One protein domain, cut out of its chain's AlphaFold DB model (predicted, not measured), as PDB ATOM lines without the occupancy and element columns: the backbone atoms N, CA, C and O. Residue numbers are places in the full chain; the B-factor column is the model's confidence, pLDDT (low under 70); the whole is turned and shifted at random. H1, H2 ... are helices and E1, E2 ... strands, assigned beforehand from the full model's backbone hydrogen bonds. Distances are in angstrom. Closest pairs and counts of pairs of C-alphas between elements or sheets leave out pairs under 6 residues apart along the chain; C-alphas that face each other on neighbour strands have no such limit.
ATOM      1  N   LEU A  11      36.189  -1.381  28.346       91.06
ATOM      2  CA  LEU A  11      36.607  -1.221  29.731       91.06
ATOM      3  C   LEU A  11      36.841   0.257  30.019       91.06
ATOM      4  O   LEU A  11      37.341   1.005  29.172       91.06
ATOM      5  N   PHE A  12      36.469   0.671  31.224       92.25
ATOM      6  CA  PHE A  12      36.718   2.016  31.712       92.25
ATOM      7  C   PHE A  12      36.775   2.058  33.235       92.25
ATOM      8  O   PHE A  12      36.233   1.189  33.919       92.25
ATOM      9  N   GLU A  13      37.405   3.108  33.754       92.75
ATOM     10  CA  GLU A  13      37.461   3.396  35.183       92.75
ATOM     11  C   GLU A  13      36.747   4.708  35.502       92.75
ATOM     12  O   GLU A  13      36.809   5.690  34.757       92.75
ATOM     13  N   VAL A  14      36.066   4.720  36.642       91.25
ATOM     14  CA  VAL A  14      35.340   5.871  37.176       91.25
ATOM     15  C   VAL A  14      35.657   6.006  38.661       91.25
ATOM     16  O   VAL A  14      35.690   5.017  39.392       91.25
ATOM     17  N   ASP A  15      35.881   7.239  39.116       89.56
ATOM     18  CA  ASP A  15      35.953   7.543  40.545       89.56
ATOM     19  C   ASP A  15      34.549   7.451  41.157       89.56
ATOM     20  O   ASP A  15      33.625   8.171  40.768       89.56
ATOM     21  N   VAL A  16      34.394   6.545  42.118       85.25
ATOM     22  CA  VAL A  16      33.188   6.376  42.919       85.25
ATOM     23  C   VAL A  16      33.544   6.680  44.368       85.25
ATOM     24  O   VAL A  16      34.127   5.853  45.067       85.25
ATOM     25  N   ASN A  17      33.159   7.866  44.841       84.69
ATOM     26  CA  ASN A  17      33.387   8.315  46.219       84.69
ATOM     27  C   ASN A  17      34.870   8.286  46.651       84.69
ATOM     28  O   ASN A  17      35.174   7.939  47.792       84.69
ATOM     29  N   GLY A  18      35.790   8.654  45.754       85.88
ATOM     30  CA  GLY A  18      37.234   8.688  45.998       85.88
ATOM     31  C   GLY A  18      37.954   7.365  45.733       85.88
ATOM     32  O   GLY A  18      39.132   7.241  46.070       85.88
ATOM     33  N   TYR A  19      37.265   6.378  45.158       86.38
ATOM     34  CA  TYR A  19      37.831   5.077  44.808       86.38
ATOM     35  C   TYR A  19      37.662   4.816  43.317       86.38
ATOM     36  O   TYR A  19      36.544   4.837  42.803       86.38
ATOM     37  N   ALA A  20      38.768   4.537  42.626       88.94
ATOM     38  CA  ALA A  20      38.718   4.082  41.244       88.94
ATOM     39  C   ALA A  20      38.011   2.720  41.179       88.94
ATOM     40  O   ALA A  20      38.394   1.781  41.880       88.94
ATOM     41  N   ARG A  21      36.966   2.629  40.354       88.56
ATOM     42  CA  ARG A  21      36.228   1.394  40.082       88.56
ATOM     43  C   ARG A  21      36.198   1.117  38.588       88.56
ATOM     44  O   ARG A  21      35.905   2.013  37.797       88.56
ATOM     45  N   GLY A  22      36.476  -0.132  38.234       90.25
ATOM     46  CA  GLY A  22      36.509  -0.609  36.861       90.25
ATOM     47  C   GLY A  22      35.188  -1.242  36.427       90.25
ATOM     48  O   GLY A  22      34.598  -2.044  37.154       90.25
ATOM     49  N   PHE A  23      34.741  -0.902  35.220       91.19
ATOM     50  CA  PHE A  23      33.529  -1.441  34.615       91.19
ATOM     51  C   PHE A  23      33.753  -1.841  33.156       91.19
ATOM     52  O   PHE A  23      34.493  -1.198  32.414       91.19
ATOM     53  N   HIS A  24      33.038  -2.878  32.740       91.31
ATOM     54  CA  HIS A  24      32.735  -3.153  31.345       91.31
ATOM     55  C   HIS A  24      31.433  -2.441  30.972       91.31
ATOM     56  O   HIS A  24      30.445  -2.568  31.693       91.31
ATOM     57  N   VAL A  25      31.404  -1.728  29.847       91.44
ATOM     58  CA  VAL A  25      30.183  -1.188  29.237       91.44
ATOM     59  C   VAL A  25      29.994  -1.775  27.847       91.44
ATOM     60  O   VAL A  25      30.922  -1.808  27.046       91.44
ATOM     61  N   GLY A  26      28.780  -2.211  27.532       88.75
ATOM     62  CA  GLY A  26      28.453  -2.752  26.219       88.75
ATOM     63  C   GLY A  26      27.001  -2.515  25.843       88.75
ATOM     64  O   GLY A  26      26.147  -2.252  26.690       88.75
ATOM     65  N   VAL A  27      26.712  -2.613  24.549       86.38
ATOM     66  CA  VAL A  27      25.346  -2.503  24.033       86.38
ATOM     67  C   VAL A  27      24.768  -3.896  23.819       86.38
ATOM     68  O   VAL A  27      25.310  -4.706  23.075       86.38
ATOM     69  N   VAL A  28      23.635  -4.173  24.452       83.69
ATOM     70  CA  VAL A  28      22.919  -5.441  24.311       83.69
ATOM     71  C   VAL A  28      22.033  -5.372  23.071       83.69
ATOM     72  O   VAL A  28      21.150  -4.513  22.977       83.69
ATOM     73  N   CYS A  29      22.254  -6.294  22.133       75.88
ATOM     74  CA  CYS A  29      21.440  -6.450  20.930       75.88
ATOM     75  C   CYS A  29      20.506  -7.663  21.051       75.88
ATOM     76  O   CYS A  29      20.938  -8.730  21.479       75.88
ATOM     77  N   ARG A  30      19.237  -7.528  20.639       71.69
ATOM     78  CA  ARG A  30      18.315  -8.676  20.471       71.69
ATOM     79  C   ARG A  30      18.375  -9.236  19.046       71.69
ATOM     80  O   ARG A  30      19.033  -8.632  18.203       71.69
ATOM     81  N   ASP A  31      17.679 -10.353  18.796       62.84
ATOM     82  CA  ASP A  31      17.754 -11.254  17.620       62.84
ATOM     83  C   ASP A  31      17.847 -10.606  16.212       62.84
ATOM     84  O   ASP A  31      18.310 -11.255  15.277       62.84
ATOM     85  N   ASP A  32      17.520  -9.319  16.059       66.88
ATOM     86  CA  ASP A  32      17.609  -8.548  14.808       66.88
ATOM     87  C   ASP A  32      18.746  -7.498  14.779       66.88
ATOM     88  O   ASP A  32      18.767  -6.607  13.928       66.88
ATOM     89  N   CYS A  33      19.731  -7.593  15.681       67.31
ATOM     90  CA  CYS A  33      20.824  -6.617  15.863       67.31
ATOM     91  C   CYS A  33      20.362  -5.230  16.354       67.31
ATOM     92  O   CYS A  33      21.078  -4.242  16.166       67.31
ATOM     93  N   PHE A  34      19.160  -5.123  16.926       73.81
ATOM     94  CA  PHE A  34      18.673  -3.857  17.468       73.81
ATOM     95  C   PHE A  34      19.236  -3.630  18.871       73.81
ATOM     96  O   PHE A  34      19.035  -4.494  19.732       73.81
ATOM     97  N   PRO A  35      19.908  -2.491  19.119       78.19
ATOM     98  CA  PRO A  35      20.435  -2.169  20.432       78.19
ATOM     99  C   PRO A  35      19.267  -1.830  21.359       78.19
ATOM    100  O   PRO A  35      18.581  -0.832  21.151       78.19
ATOM    101  N   THR A  36      19.011  -2.661  22.368       83.44
ATOM    102  CA  THR A  36      17.877  -2.450  23.282       83.44
ATOM    103  C   THR A  36      18.305  -1.810  24.585       83.44
ATOM    104  O   THR A  36      17.583  -0.963  25.101       83.44
ATOM    105  N   ASN A  37      19.472  -2.189  25.107       88.06
ATOM    106  CA  ASN A  37      19.962  -1.732  26.401       88.06
ATOM    107  C   ASN A  37      21.458  -1.420  26.311       88.06
ATOM    108  O   ASN A  37      22.181  -2.030  25.525       88.06
ATOM    109  N   ILE A  38      21.926  -0.529  27.174       90.69
ATOM    110  CA  ILE A  38      23.346  -0.391  27.508       90.69
ATOM    111  C   ILE A  38      23.544  -1.083  28.849       90.69
ATOM    112  O   ILE A  38      22.803  -0.790  29.785       90.69
ATOM    113  N   GLN A  39      24.491  -2.007  28.940       92.00
ATOM    114  CA  GLN A  39      24.793  -2.760  30.152       92.00
ATOM    115  C   GLN A  39      26.167  -2.372  30.688       92.00
ATOM    116  O   GLN A  39      27.115  -2.211  29.924       92.00
ATOM    117  N   PHE A  40      26.249  -2.262  32.007       92.38
ATOM    118  CA  PHE A  40      27.448  -2.012  32.783       92.38
ATOM    119  C   PHE A  40      27.664  -3.179  33.732       92.38
ATOM    120  O   PHE A  40      26.740  -3.532  34.460       92.38
ATOM    121  N   SER A  41      28.866  -3.734  33.765       90.31
ATOM    122  CA  SER A  41      29.227  -4.831  34.665       90.31
ATOM    123  C   SER A  41      30.527  -4.483  35.372       90.31
ATOM    124  O   SER A  41      31.522  -4.185  34.713       90.31
ATOM    125  N   ALA A  42      30.523  -4.488  36.703       89.25
ATOM    126  CA  ALA A  42      31.752  -4.341  37.473       89.25
ATOM    127  C   ALA A  42      32.642  -5.575  37.254       89.25
ATOM    128  O   ALA A  42      32.131  -6.692  37.152       89.25
ATOM    129  N   PHE A  43      33.959  -5.380  37.176       79.44
ATOM    130  CA  PHE A  43      34.928  -6.485  37.113       79.44
ATOM    131  C   PHE A  43      35.823  -6.571  38.361       79.44
ATOM    132  O   PHE A  43      36.788  -7.332  38.373       79.44
ATOM    133  N   ASP A  44      35.511  -5.795  39.404       70.25
ATOM    134  CA  ASP A  44      36.156  -5.884  40.714       70.25
ATOM    135  C   ASP A  44      35.570  -7.034  41.569       70.25
ATOM    136  O   ASP A  44      34.557  -7.638  41.222       70.25
ATOM    137  N   ASP A  45      36.214  -7.346  42.705       58.75
ATOM    138  CA  ASP A  45      35.844  -8.443  43.626       58.75
ATOM    139  C   ASP A  45      34.433  -8.304  44.256       58.75
ATOM    140  O   ASP A  45      34.010  -9.150  45.052       58.75
ATOM    141  N   PHE A  46      33.673  -7.256  43.917       56.56
ATOM    142  CA  PHE A  46      32.270  -7.110  44.298       56.56
ATOM    143  C   PHE A  46      31.388  -7.945  43.364       56.56
ATOM    144  O   PHE A  46      30.765  -7.438  42.431       56.56
ATOM    145  N   SER A  47      31.344  -9.245  43.668       60.78
ATOM    146  CA  SER A  47      30.507 -10.272  43.042       60.78
ATOM    147  C   SER A  47      29.153  -9.732  42.554       60.78
ATOM    148  O   SER A  47      28.351  -9.244  43.355       60.78
ATOM    149  N   ASP A  48      28.908  -9.865  41.251       70.69
ATOM    150  CA  ASP A  48      27.622  -9.665  40.576       70.69
ATOM    151  C   ASP A  48      27.008  -8.260  40.694       70.69
ATOM    152  O   ASP A  48      25.808  -8.126  40.921       70.69
ATOM    153  N   THR A  49      27.794  -7.191  40.530       84.38
ATOM    154  CA  THR A  49      27.211  -5.861  40.274       84.38
ATOM    155  C   THR A  49      27.128  -5.605  38.776       84.38
ATOM    156  O   THR A  49      28.143  -5.365  38.120       84.38
ATOM    157  N   TRP A  50      25.912  -5.597  38.238       89.88
ATOM    158  CA  TRP A  50      25.645  -5.071  36.905       89.88
ATOM    159  C   TRP A  50      24.413  -4.177  36.904       89.88
ATOM    160  O   TRP A  50      23.494  -4.327  37.706       89.88
ATOM    161  N   PHE A  51      24.362  -3.239  35.971       92.56
ATOM    162  CA  PHE A  51      23.145  -2.489  35.726       92.56
ATOM    163  C   PHE A  51      22.938  -2.206  34.249       92.56
ATOM    164  O   PHE A  51      23.876  -2.248  33.455       92.56
ATOM    165  N   SER A  52      21.699  -1.925  33.861       92.62
ATOM    166  CA  SER A  52      21.375  -1.576  32.482       92.62
ATOM    167  C   SER A  52      20.502  -0.340  32.356       92.62
ATOM    168  O   SER A  52      19.715  -0.016  33.240       92.62
ATOM    169  N   ILE A  53      20.636   0.325  31.214       92.75
ATOM    170  CA  ILE A  53      19.865   1.499  30.817       92.75
ATOM    171  C   ILE A  53      19.120   1.146  29.523       92.75
ATOM    172  O   ILE A  53      19.772   0.897  28.502       92.75
ATOM    173  N   PRO A  54      17.778   1.107  29.528       90.50
ATOM    174  CA  PRO A  54      16.996   0.888  28.319       90.50
ATOM    175  C   PRO A  54      17.184   2.026  27.307       90.50
ATOM    176  O   PRO A  54      17.039   3.210  27.633       90.50
ATOM    177  N   LEU A  55      17.457   1.661  26.054       86.12
ATOM    178  CA  LEU A  55      17.483   2.578  24.920       86.12
ATOM    179  C   LEU A  55      16.055   2.810  24.408       86.12
ATOM    180  O   LEU A  55      15.308   1.845  24.215       86.12
ATOM    181  N   PRO A  56      15.653   4.060  24.124       82.69
ATOM    182  CA  PRO A  56      14.354   4.331  23.525       82.69
ATOM    183  C   PRO A  56      14.263   3.727  22.118       82.69
ATOM    184  O   PRO A  56      15.210   3.797  21.339       82.69
ATOM    185  N   GLY A  57      13.087   3.198  21.758       76.75
ATOM    186  CA  GLY A  57      12.874   2.463  20.500       76.75
ATOM    187  C   GLY A  57      13.255   3.222  19.223       76.75
ATOM    188  O   GLY A  57      13.656   2.618  18.236       76.75
ATOM    189  N   LYS A  58      13.211   4.560  19.241       77.25
ATOM    190  CA  LYS A  58      13.674   5.403  18.121       77.25
ATOM    191  C   LYS A  58      15.185   5.299  17.848       77.25
ATOM    192  O   LYS A  58      15.615   5.645  16.754       77.25
ATOM    193  N   LEU A  59      15.973   4.840  18.822       72.06
ATOM    194  CA  LEU A  59      17.412   4.589  18.691       72.06
ATOM    195  C   LEU A  59      17.723   3.141  18.306       72.06
ATOM    196  O   LEU A  59      18.891   2.810  18.107       72.06
ATOM    197  N   TRP A  60      16.707   2.283  18.164       72.75
ATOM    198  CA  TRP A  60      16.864   0.903  17.711       72.75
ATOM    199  C   TRP A  60      17.103   0.890  16.197       72.75
ATOM    200  O   TRP A  60      16.279   0.461  15.396       72.75
ATOM    201  N   THR A  61      18.254   1.414  15.795       68.44
ATOM    202  CA  THR A  61      18.793   1.295  14.443       68.44
ATOM    203  C   THR A  61      19.977   0.345  14.489       68.44
ATOM    204  O   THR A  61      20.596   0.169  15.539       68.44
ATOM    205  N   ARG A  62      20.288  -0.306  13.366       64.25
ATOM    206  CA  ARG A  62      21.439  -1.208  13.307       64.25
ATOM    207  C   ARG A  62      22.699  -0.418  13.650       64.25
ATOM    208  O   ARG A  62      23.066   0.501  12.919       64.25
ATOM    209  N   ALA A  63      23.321  -0.765  14.767       58.81
ATOM    210  CA  ALA A  63      24.422   0.016  15.287       58.81
ATOM    211  C   ALA A  63      25.656  -0.118  14.380       58.81
ATOM    212  O   ALA A  63      26.050  -1.223  14.003       58.81
ATOM    213  N   LYS A  64      26.251   1.019  14.008       59.50
ATOM    214  CA  LYS A  64      27.586   1.066  13.406       59.50
ATOM    215  C   LYS A  64      28.621   1.171  14.528       59.50
ATOM    216  O   LYS A  64      28.329   1.753  15.571       59.50
ATOM    217  N   SER A  65      29.805   0.595  14.327       60.97
ATOM    218  CA  SER A  65      30.851   0.501  15.359       60.97
ATOM    219  C   SER A  65      31.269   1.859  15.931       60.97
ATOM    220  O   SER A  65      31.497   1.968  17.128       60.97
ATOM    221  N   ASP A  66      31.308   2.895  15.093       63.88
ATOM    222  CA  ASP A  66      31.616   4.282  15.457       63.88
ATOM    223  C   ASP A  66      30.527   4.938  16.326       63.88
ATOM    224  O   ASP A  66      30.834   5.679  17.255       63.88
ATOM    225  N   GLY A  67      29.252   4.627  16.080       73.19
ATOM    226  CA  GLY A  67      28.137   5.151  16.878       73.19
ATOM    227  C   GLY A  67      27.987   4.496  18.257       73.19
ATOM    228  O   GLY A  67      27.449   5.115  19.176       73.19
ATOM    229  N   LEU A  68      28.460   3.257  18.421       80.06
ATOM    230  CA  LEU A  68      28.357   2.520  19.685       80.06
ATOM    231  C   LEU A  68      29.226   3.125  20.786       80.06
ATOM    232  O   LEU A  68      28.780   3.212  21.928       80.06
ATOM    233  N   GLU A  69      30.433   3.579  20.443       86.06
ATOM    234  CA  GLU A  69      31.322   4.224  21.409       86.06
ATOM    235  C   GLU A  69      30.675   5.484  21.997       86.06
ATOM    236  O   GLU A  69      30.624   5.651  23.215       86.06
ATOM    237  N   GLU A  70      30.117   6.352  21.148       87.25
ATOM    238  CA  GLU A  70      29.469   7.585  21.600       87.25
ATOM    239  C   GLU A  70      28.272   7.294  22.518       87.25
ATOM    240  O   GLU A  70      28.110   7.945  23.553       87.25
ATOM    241  N   ILE A  71      27.462   6.286  22.182       87.38
ATOM    242  CA  ILE A  71      26.334   5.846  23.011       87.38
ATOM    243  C   ILE A  71      26.825   5.371  24.385       87.38
ATOM    244  O   ILE A  71      26.290   5.815  25.405       87.38
ATOM    245  N   CYS A  72      27.870   4.540  24.432       90.56
ATOM    246  CA  CYS A  72      28.487   4.105  25.685       90.56
ATOM    247  C   CYS A  72      28.998   5.302  26.501       90.56
ATOM    248  O   CYS A  72      28.712   5.403  27.692       90.56
ATOM    249  N   ARG A  73      29.675   6.267  25.868       93.25
ATOM    250  CA  ARG A  73      30.173   7.478  26.542       93.25
ATOM    251  C   ARG A  73      29.052   8.329  27.131       93.25
ATOM    252  O   ARG A  73      29.164   8.784  28.266       93.25
ATOM    253  N   ARG A  74      27.960   8.543  26.393       93.25
ATOM    254  CA  ARG A  74      26.782   9.272  26.903       93.25
ATOM    255  C   ARG A  74      26.147   8.542  28.084       93.25
ATOM    256  O   ARG A  74      25.751   9.168  29.066       93.25
ATOM    257  N   ALA A  75      26.106   7.216  28.021       93.31
ATOM    258  CA  ALA A  75      25.575   6.380  29.088       93.31
ATOM    259  C   ALA A  75      26.423   6.446  30.359       93.31
ATOM    260  O   ALA A  75      25.859   6.522  31.447       93.31
ATOM    261  N   ILE A  76      27.753   6.488  30.224       94.75
ATOM    262  CA  ILE A  76      28.668   6.697  31.353       94.75
ATOM    263  C   ILE A  76      28.378   8.042  32.021       94.75
ATOM    264  O   ILE A  76      28.131   8.074  33.224       94.75
ATOM    265  N   SER A  77      28.320   9.144  31.262       95.31
ATOM    266  CA  SER A  77      27.975  10.465  31.814       95.31
ATOM    267  C   SER A  77      26.626  10.459  32.531       95.31
ATOM    268  O   SER A  77      26.491  11.012  33.624       95.31
ATOM    269  N   HIS A  78      25.623   9.812  31.933       94.69
ATOM    270  CA  HIS A  78      24.301   9.690  32.528       94.69
ATOM    271  C   HIS A  78      24.343   8.904  33.848       94.69
ATOM    272  O   HIS A  78      23.801   9.363  34.854       94.69
ATOM    273  N   ALA A  79      25.038   7.768  33.887       93.94
ATOM    274  CA  ALA A  79      25.187   6.956  35.091       93.94
ATOM    275  C   ALA A  79      25.996   7.668  36.194       93.94
ATOM    276  O   ALA A  79      25.618   7.584  37.364       93.94
ATOM    277  N   ILE A  80      27.042   8.430  35.840       92.88
ATOM    278  CA  ILE A  80      27.808   9.277  36.778       92.88
ATOM    279  C   ILE A  80      26.892  10.326  37.406       92.88
ATOM    280  O   ILE A  80      26.820  10.433  38.629       92.88
ATOM    281  N   LYS A  81      26.146  11.074  36.582       92.44
ATOM    282  CA  LYS A  81      25.243  12.140  37.046       92.44
ATOM    283  C   LYS A  81      24.184  11.628  38.025       92.44
ATOM    284  O   LYS A  81      23.770  12.369  38.911       92.44
ATOM    285  N   ASN A  82      23.755  10.377  37.866       92.06
ATOM    286  CA  ASN A  82      22.760   9.748  38.730       92.06
ATOM    287  C   ASN A  82      23.362   8.899  39.872       92.06
ATOM    288  O   ASN A  82      22.609   8.344  40.671       92.06
ATOM    289  N   GLY A  83      24.692   8.786  39.975       91.62
ATOM    290  CA  GLY A  83      25.367   8.059  41.056       91.62
ATOM    291  C   GLY A  83      25.206   6.533  41.021       91.62
ATOM    292  O   GLY A  83      25.348   5.879  42.053       91.62
ATOM    293  N   TRP A  84      24.910   5.941  39.862       92.62
ATOM    294  CA  TRP A  84      24.570   4.512  39.758       92.62
ATOM    295  C   TRP A  84      25.753   3.566  39.982       92.62
ATOM    296  O   TRP A  84      25.574   2.480  40.522       92.62
ATOM    297  N   PHE A  85      26.979   4.002  39.683       90.25
ATOM    298  CA  PHE A  85      28.198   3.218  39.928       90.25
ATOM    299  C   PHE A  85      28.498   2.964  41.418       90.25
ATOM    300  O   PHE A  85      29.330   2.117  41.748       90.25
ATOM    301  N   GLY A  86      27.839   3.693  42.326       87.06
ATOM    302  CA  GLY A  86      27.956   3.503  43.775       87.06
ATOM    303  C   GLY A  86      27.000   2.461  44.358       87.06
ATOM    304  O   GLY A  86      27.068   2.194  45.556       87.06
ATOM    305  N   VAL A  87      26.103   1.894  43.549       85.88
ATOM    306  CA  VAL A  87      25.073   0.959  44.011       85.88
ATOM    307  C   VAL A  87      25.516  -0.478  43.744       85.88
ATOM    308  O   VAL A  87      25.957  -0.809  42.649       85.88
ATOM    309  N   SER A  88      25.397  -1.344  44.750       85.62
ATOM    310  CA  SER A  88      25.690  -2.776  44.630       85.62
ATOM    311  C   SER A  88      24.489  -3.578  44.117       85.62
ATOM    312  O   SER A  88      23.339  -3.255  44.440       85.62
ATOM    313  N   GLY A  89      24.759  -4.685  43.425       87.56
ATOM    314  CA  GLY A  89      23.752  -5.634  42.942       87.56
ATOM    315  C   GLY A  89      23.244  -5.330  41.532       87.56
ATOM    316  O   GLY A  89      23.864  -4.565  40.796       87.56
ATOM    317  N   ASN A  90      22.111  -5.940  41.172       90.69
ATOM    318  CA  ASN A  90      21.596  -5.962  39.802       90.69
ATOM    319  C   ASN A  90      20.426  -5.003  39.613       90.69
ATOM    320  O   ASN A  90      19.398  -5.163  40.274       90.69
ATOM    321  N   HIS A  91      20.561  -4.047  38.691       91.00
ATOM    322  CA  HIS A  91      19.567  -2.985  38.508       91.00
ATOM    323  C   HIS A  91      19.258  -2.706  37.037       91.00
ATOM    324  O   HIS A  91      20.145  -2.643  36.195       91.00
ATOM    325  N   GLU A  92      17.992  -2.448  36.726       90.62
ATOM    326  CA  GLU A  92      17.611  -1.775  35.482       90.62
ATOM    327  C   GLU A  92      17.145  -0.363  35.841       90.62
ATOM    328  O   GLU A  92      16.210  -0.188  36.625       90.62
ATOM    329  N   TYR A  93      17.837   0.643  35.314       91.00
ATOM    330  CA  TYR A  93      17.542   2.048  35.571       91.00
ATOM    331  C   TYR A  93      16.633   2.651  34.492       91.00
ATOM    332  O   TYR A  93      16.233   1.989  33.536       91.00
ATOM    333  N   GLY A  94      16.255   3.919  34.687       84.19
ATOM    334  CA  GLY A  94      15.340   4.649  33.811       84.19
ATOM    335  C   GLY A  94      15.855   4.858  32.382       84.19
ATOM    336  O   GLY A  94      16.929   4.406  31.996       84.19
ATOM    337  N   THR A  95      15.057   5.556  31.574       84.12
ATOM    338  CA  THR A  95      15.335   5.763  30.147       84.12
ATOM    339  C   THR A  95      16.639   6.520  29.904       84.12
ATOM    340  O   THR A  95      16.906   7.531  30.550       84.12
ATOM    341  N   PHE A  96      17.400   6.061  28.910       89.25
ATOM    342  CA  PHE A  96      18.611   6.718  28.429       89.25
ATOM    343  C   PHE A  96      18.388   8.191  28.044       89.25
ATOM    344  O   PHE A  96      17.484   8.521  27.272       89.25
ATOM    345  N   ASP A  97      19.256   9.070  28.546       88.31
ATOM    346  CA  ASP A  97      19.309  10.481  28.168       88.31
ATOM    347  C   ASP A  97      20.244  10.685  26.969       88.31
ATOM    348  O   ASP A  97      21.464  10.768  27.104       88.31
ATOM    349  N   GLU A  98      19.658  10.813  25.779       84.00
ATOM    350  CA  GLU A  98      20.389  11.109  24.538       84.00
ATOM    351  C   GLU A  98      21.135  12.446  24.574       84.00
ATOM    352  O   GLU A  98      22.102  12.637  23.833       84.00
ATOM    353  N   THR A  99      20.691  13.376  25.420       86.88
ATOM    354  CA  THR A  99      21.272  14.717  25.535       86.88
ATOM    355  C   THR A  99      22.424  14.779  26.529       86.88
ATOM    356  O   THR A  99      23.066  15.822  26.641       86.88
ATOM    357  N   ALA A 100      22.729  13.665  27.207       89.12
ATOM    358  CA  ALA A 100      23.891  13.567  28.073       89.12
ATOM    359  C   ALA A 100      25.171  13.910  27.298       89.12
ATOM    360  O   ALA A 100      25.349  13.529  26.135       89.12
ATOM    361  N   GLU A 101      26.072  14.639  27.946       93.00
ATOM    362  CA  GLU A 101      27.377  14.958  27.374       93.00
ATOM    363  C   GLU A 101      28.185  13.677  27.128       93.00
ATOM    364  O   GLU A 101      28.053  12.680  27.844       93.00
ATOM    365  N   VAL A 102      29.042  13.696  26.112       93.25
ATOM    366  CA  VAL A 102      29.941  12.575  25.821       93.25
ATOM    367  C   VAL A 102      31.006  12.512  26.917       93.25
ATOM    368  O   VAL A 102      31.750  13.473  27.109       93.25
ATOM    369  N   TRP A 103      31.088  11.390  27.637       95.06
ATOM    370  CA  TRP A 103      32.099  11.211  28.675       95.06
ATOM    371  C   TRP A 103      33.521  11.269  28.081       95.06
ATOM    372  O   TRP A 103      33.815  10.517  27.142       95.06
ATOM    373  N   PRO A 104      34.415  12.126  28.614       94.19
ATOM    374  CA  PRO A 104      35.732  12.378  28.028       94.19
ATOM    375  C   PRO A 104      36.809  11.363  28.446       94.19
ATOM    376  O   PRO A 104      37.952  11.490  28.015       94.19
ATOM    377  N   GLY A 105      36.483  10.400  29.314       92.50
ATOM    378  CA  GLY A 105      37.446   9.432  29.840       92.50
ATOM    379  C   GLY A 105      37.954   8.429  28.803       92.50
ATOM    380  O   GLY A 105      37.483   8.370  27.665       92.50
ATOM    381  N   MET A 106      38.943   7.629  29.190       92.50
ATOM    382  CA  MET A 106      39.506   6.603  28.316       92.50
ATOM    383  C   MET A 106      38.568   5.392  28.230       92.50
ATOM    384  O   MET A 106      38.018   4.962  29.240       92.50
TER     385      MET A 106
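What this domain is: This is residues 11 to 106 of the 110 residues of an uncharacterized protein of Burkholderia sp. Bp8963 (UniProt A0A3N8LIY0). A strongly twisted sheet of five strands forms a wall, and one helix, H1, packs slantwise over one face of it, mainly over E2 and E3; the sheet's other face is bare. The last stretch, residues 93 to 106, leaves the E5 edge of the sheet and passes round H1 to the side of the helix away from the sheet. The printed part has 96 residues, with five named strands and one named helix in the order E1, E2, E3, E4, H1, E5; its class is mixed, helices and strands. The sheet's order is E1, E2, E3, E4, E5, and it is mixed, with E4 and E5 parallel and the other neighbours antiparallel. The whole is compact, with a radius of gyration of the C-alphas of 12.9 A and spans of 37 by 26 by 22 A.

How they stand to each other: E1, residues 11 to 16, and E2, residues 19 to 30, form a hairpin, with N 14 and O 21 2.9 A apart, within hydrogen-bond range. E2 and E3, residues 34 to 42, form a second hairpin, with N 26 and O 39 at 2.9 A. E3 and E4, residues 50 to 54, form a third, with N 40 and O 51 at 2.8 A. E1 to E4 make a meander, each strand the antiparallel neighbour of the one before. E4 and E5, residues 90 to 92, are parallel at 8 degrees, with N 52 and O 91 at 2.9 A. E1 and E5 are the edge strands, and they are apart. H1, residues 65 to 81, is on the sheet at a height of 7.3 A, two layers with the helix on one face. H1 lies over E2 and runs slantwise to the strands, at 48 degrees to E2 on the local plane. The closest C-alphas of E2 and H1 are those of Val 25 and Cys 72, 6.6 A apart. E4, H1 and E5 form a strand-helix-strand unit, two parallel neighbour strands with a helix between, whose crossover is left-handed. In H1, 11 of 13 O i to N i+4 pairs are within hydrogen-bond range.

Where its parts are: E1 begins at C-alpha 11, (36.607, -1.221, 29.731). E2, the longest strand, measures 34.1 A, E3 23.9 A and H1 25.2 A from first to last C-alpha. E1 measures 15.6 A, E4 13.6 A and E5 7.2 A. E5 ends at C-alpha 92, (17.611, -1.775, 35.482).

The domain as a whole: The two C-alphas farthest apart are those of Gly 18 and Asp 32, 40.7 A. The printed part has no cut, and no link is long. Mean pLDDT of the printed part is 84.3; residues 31 to 33, 45 to 47 and 61 to 66 are under 70.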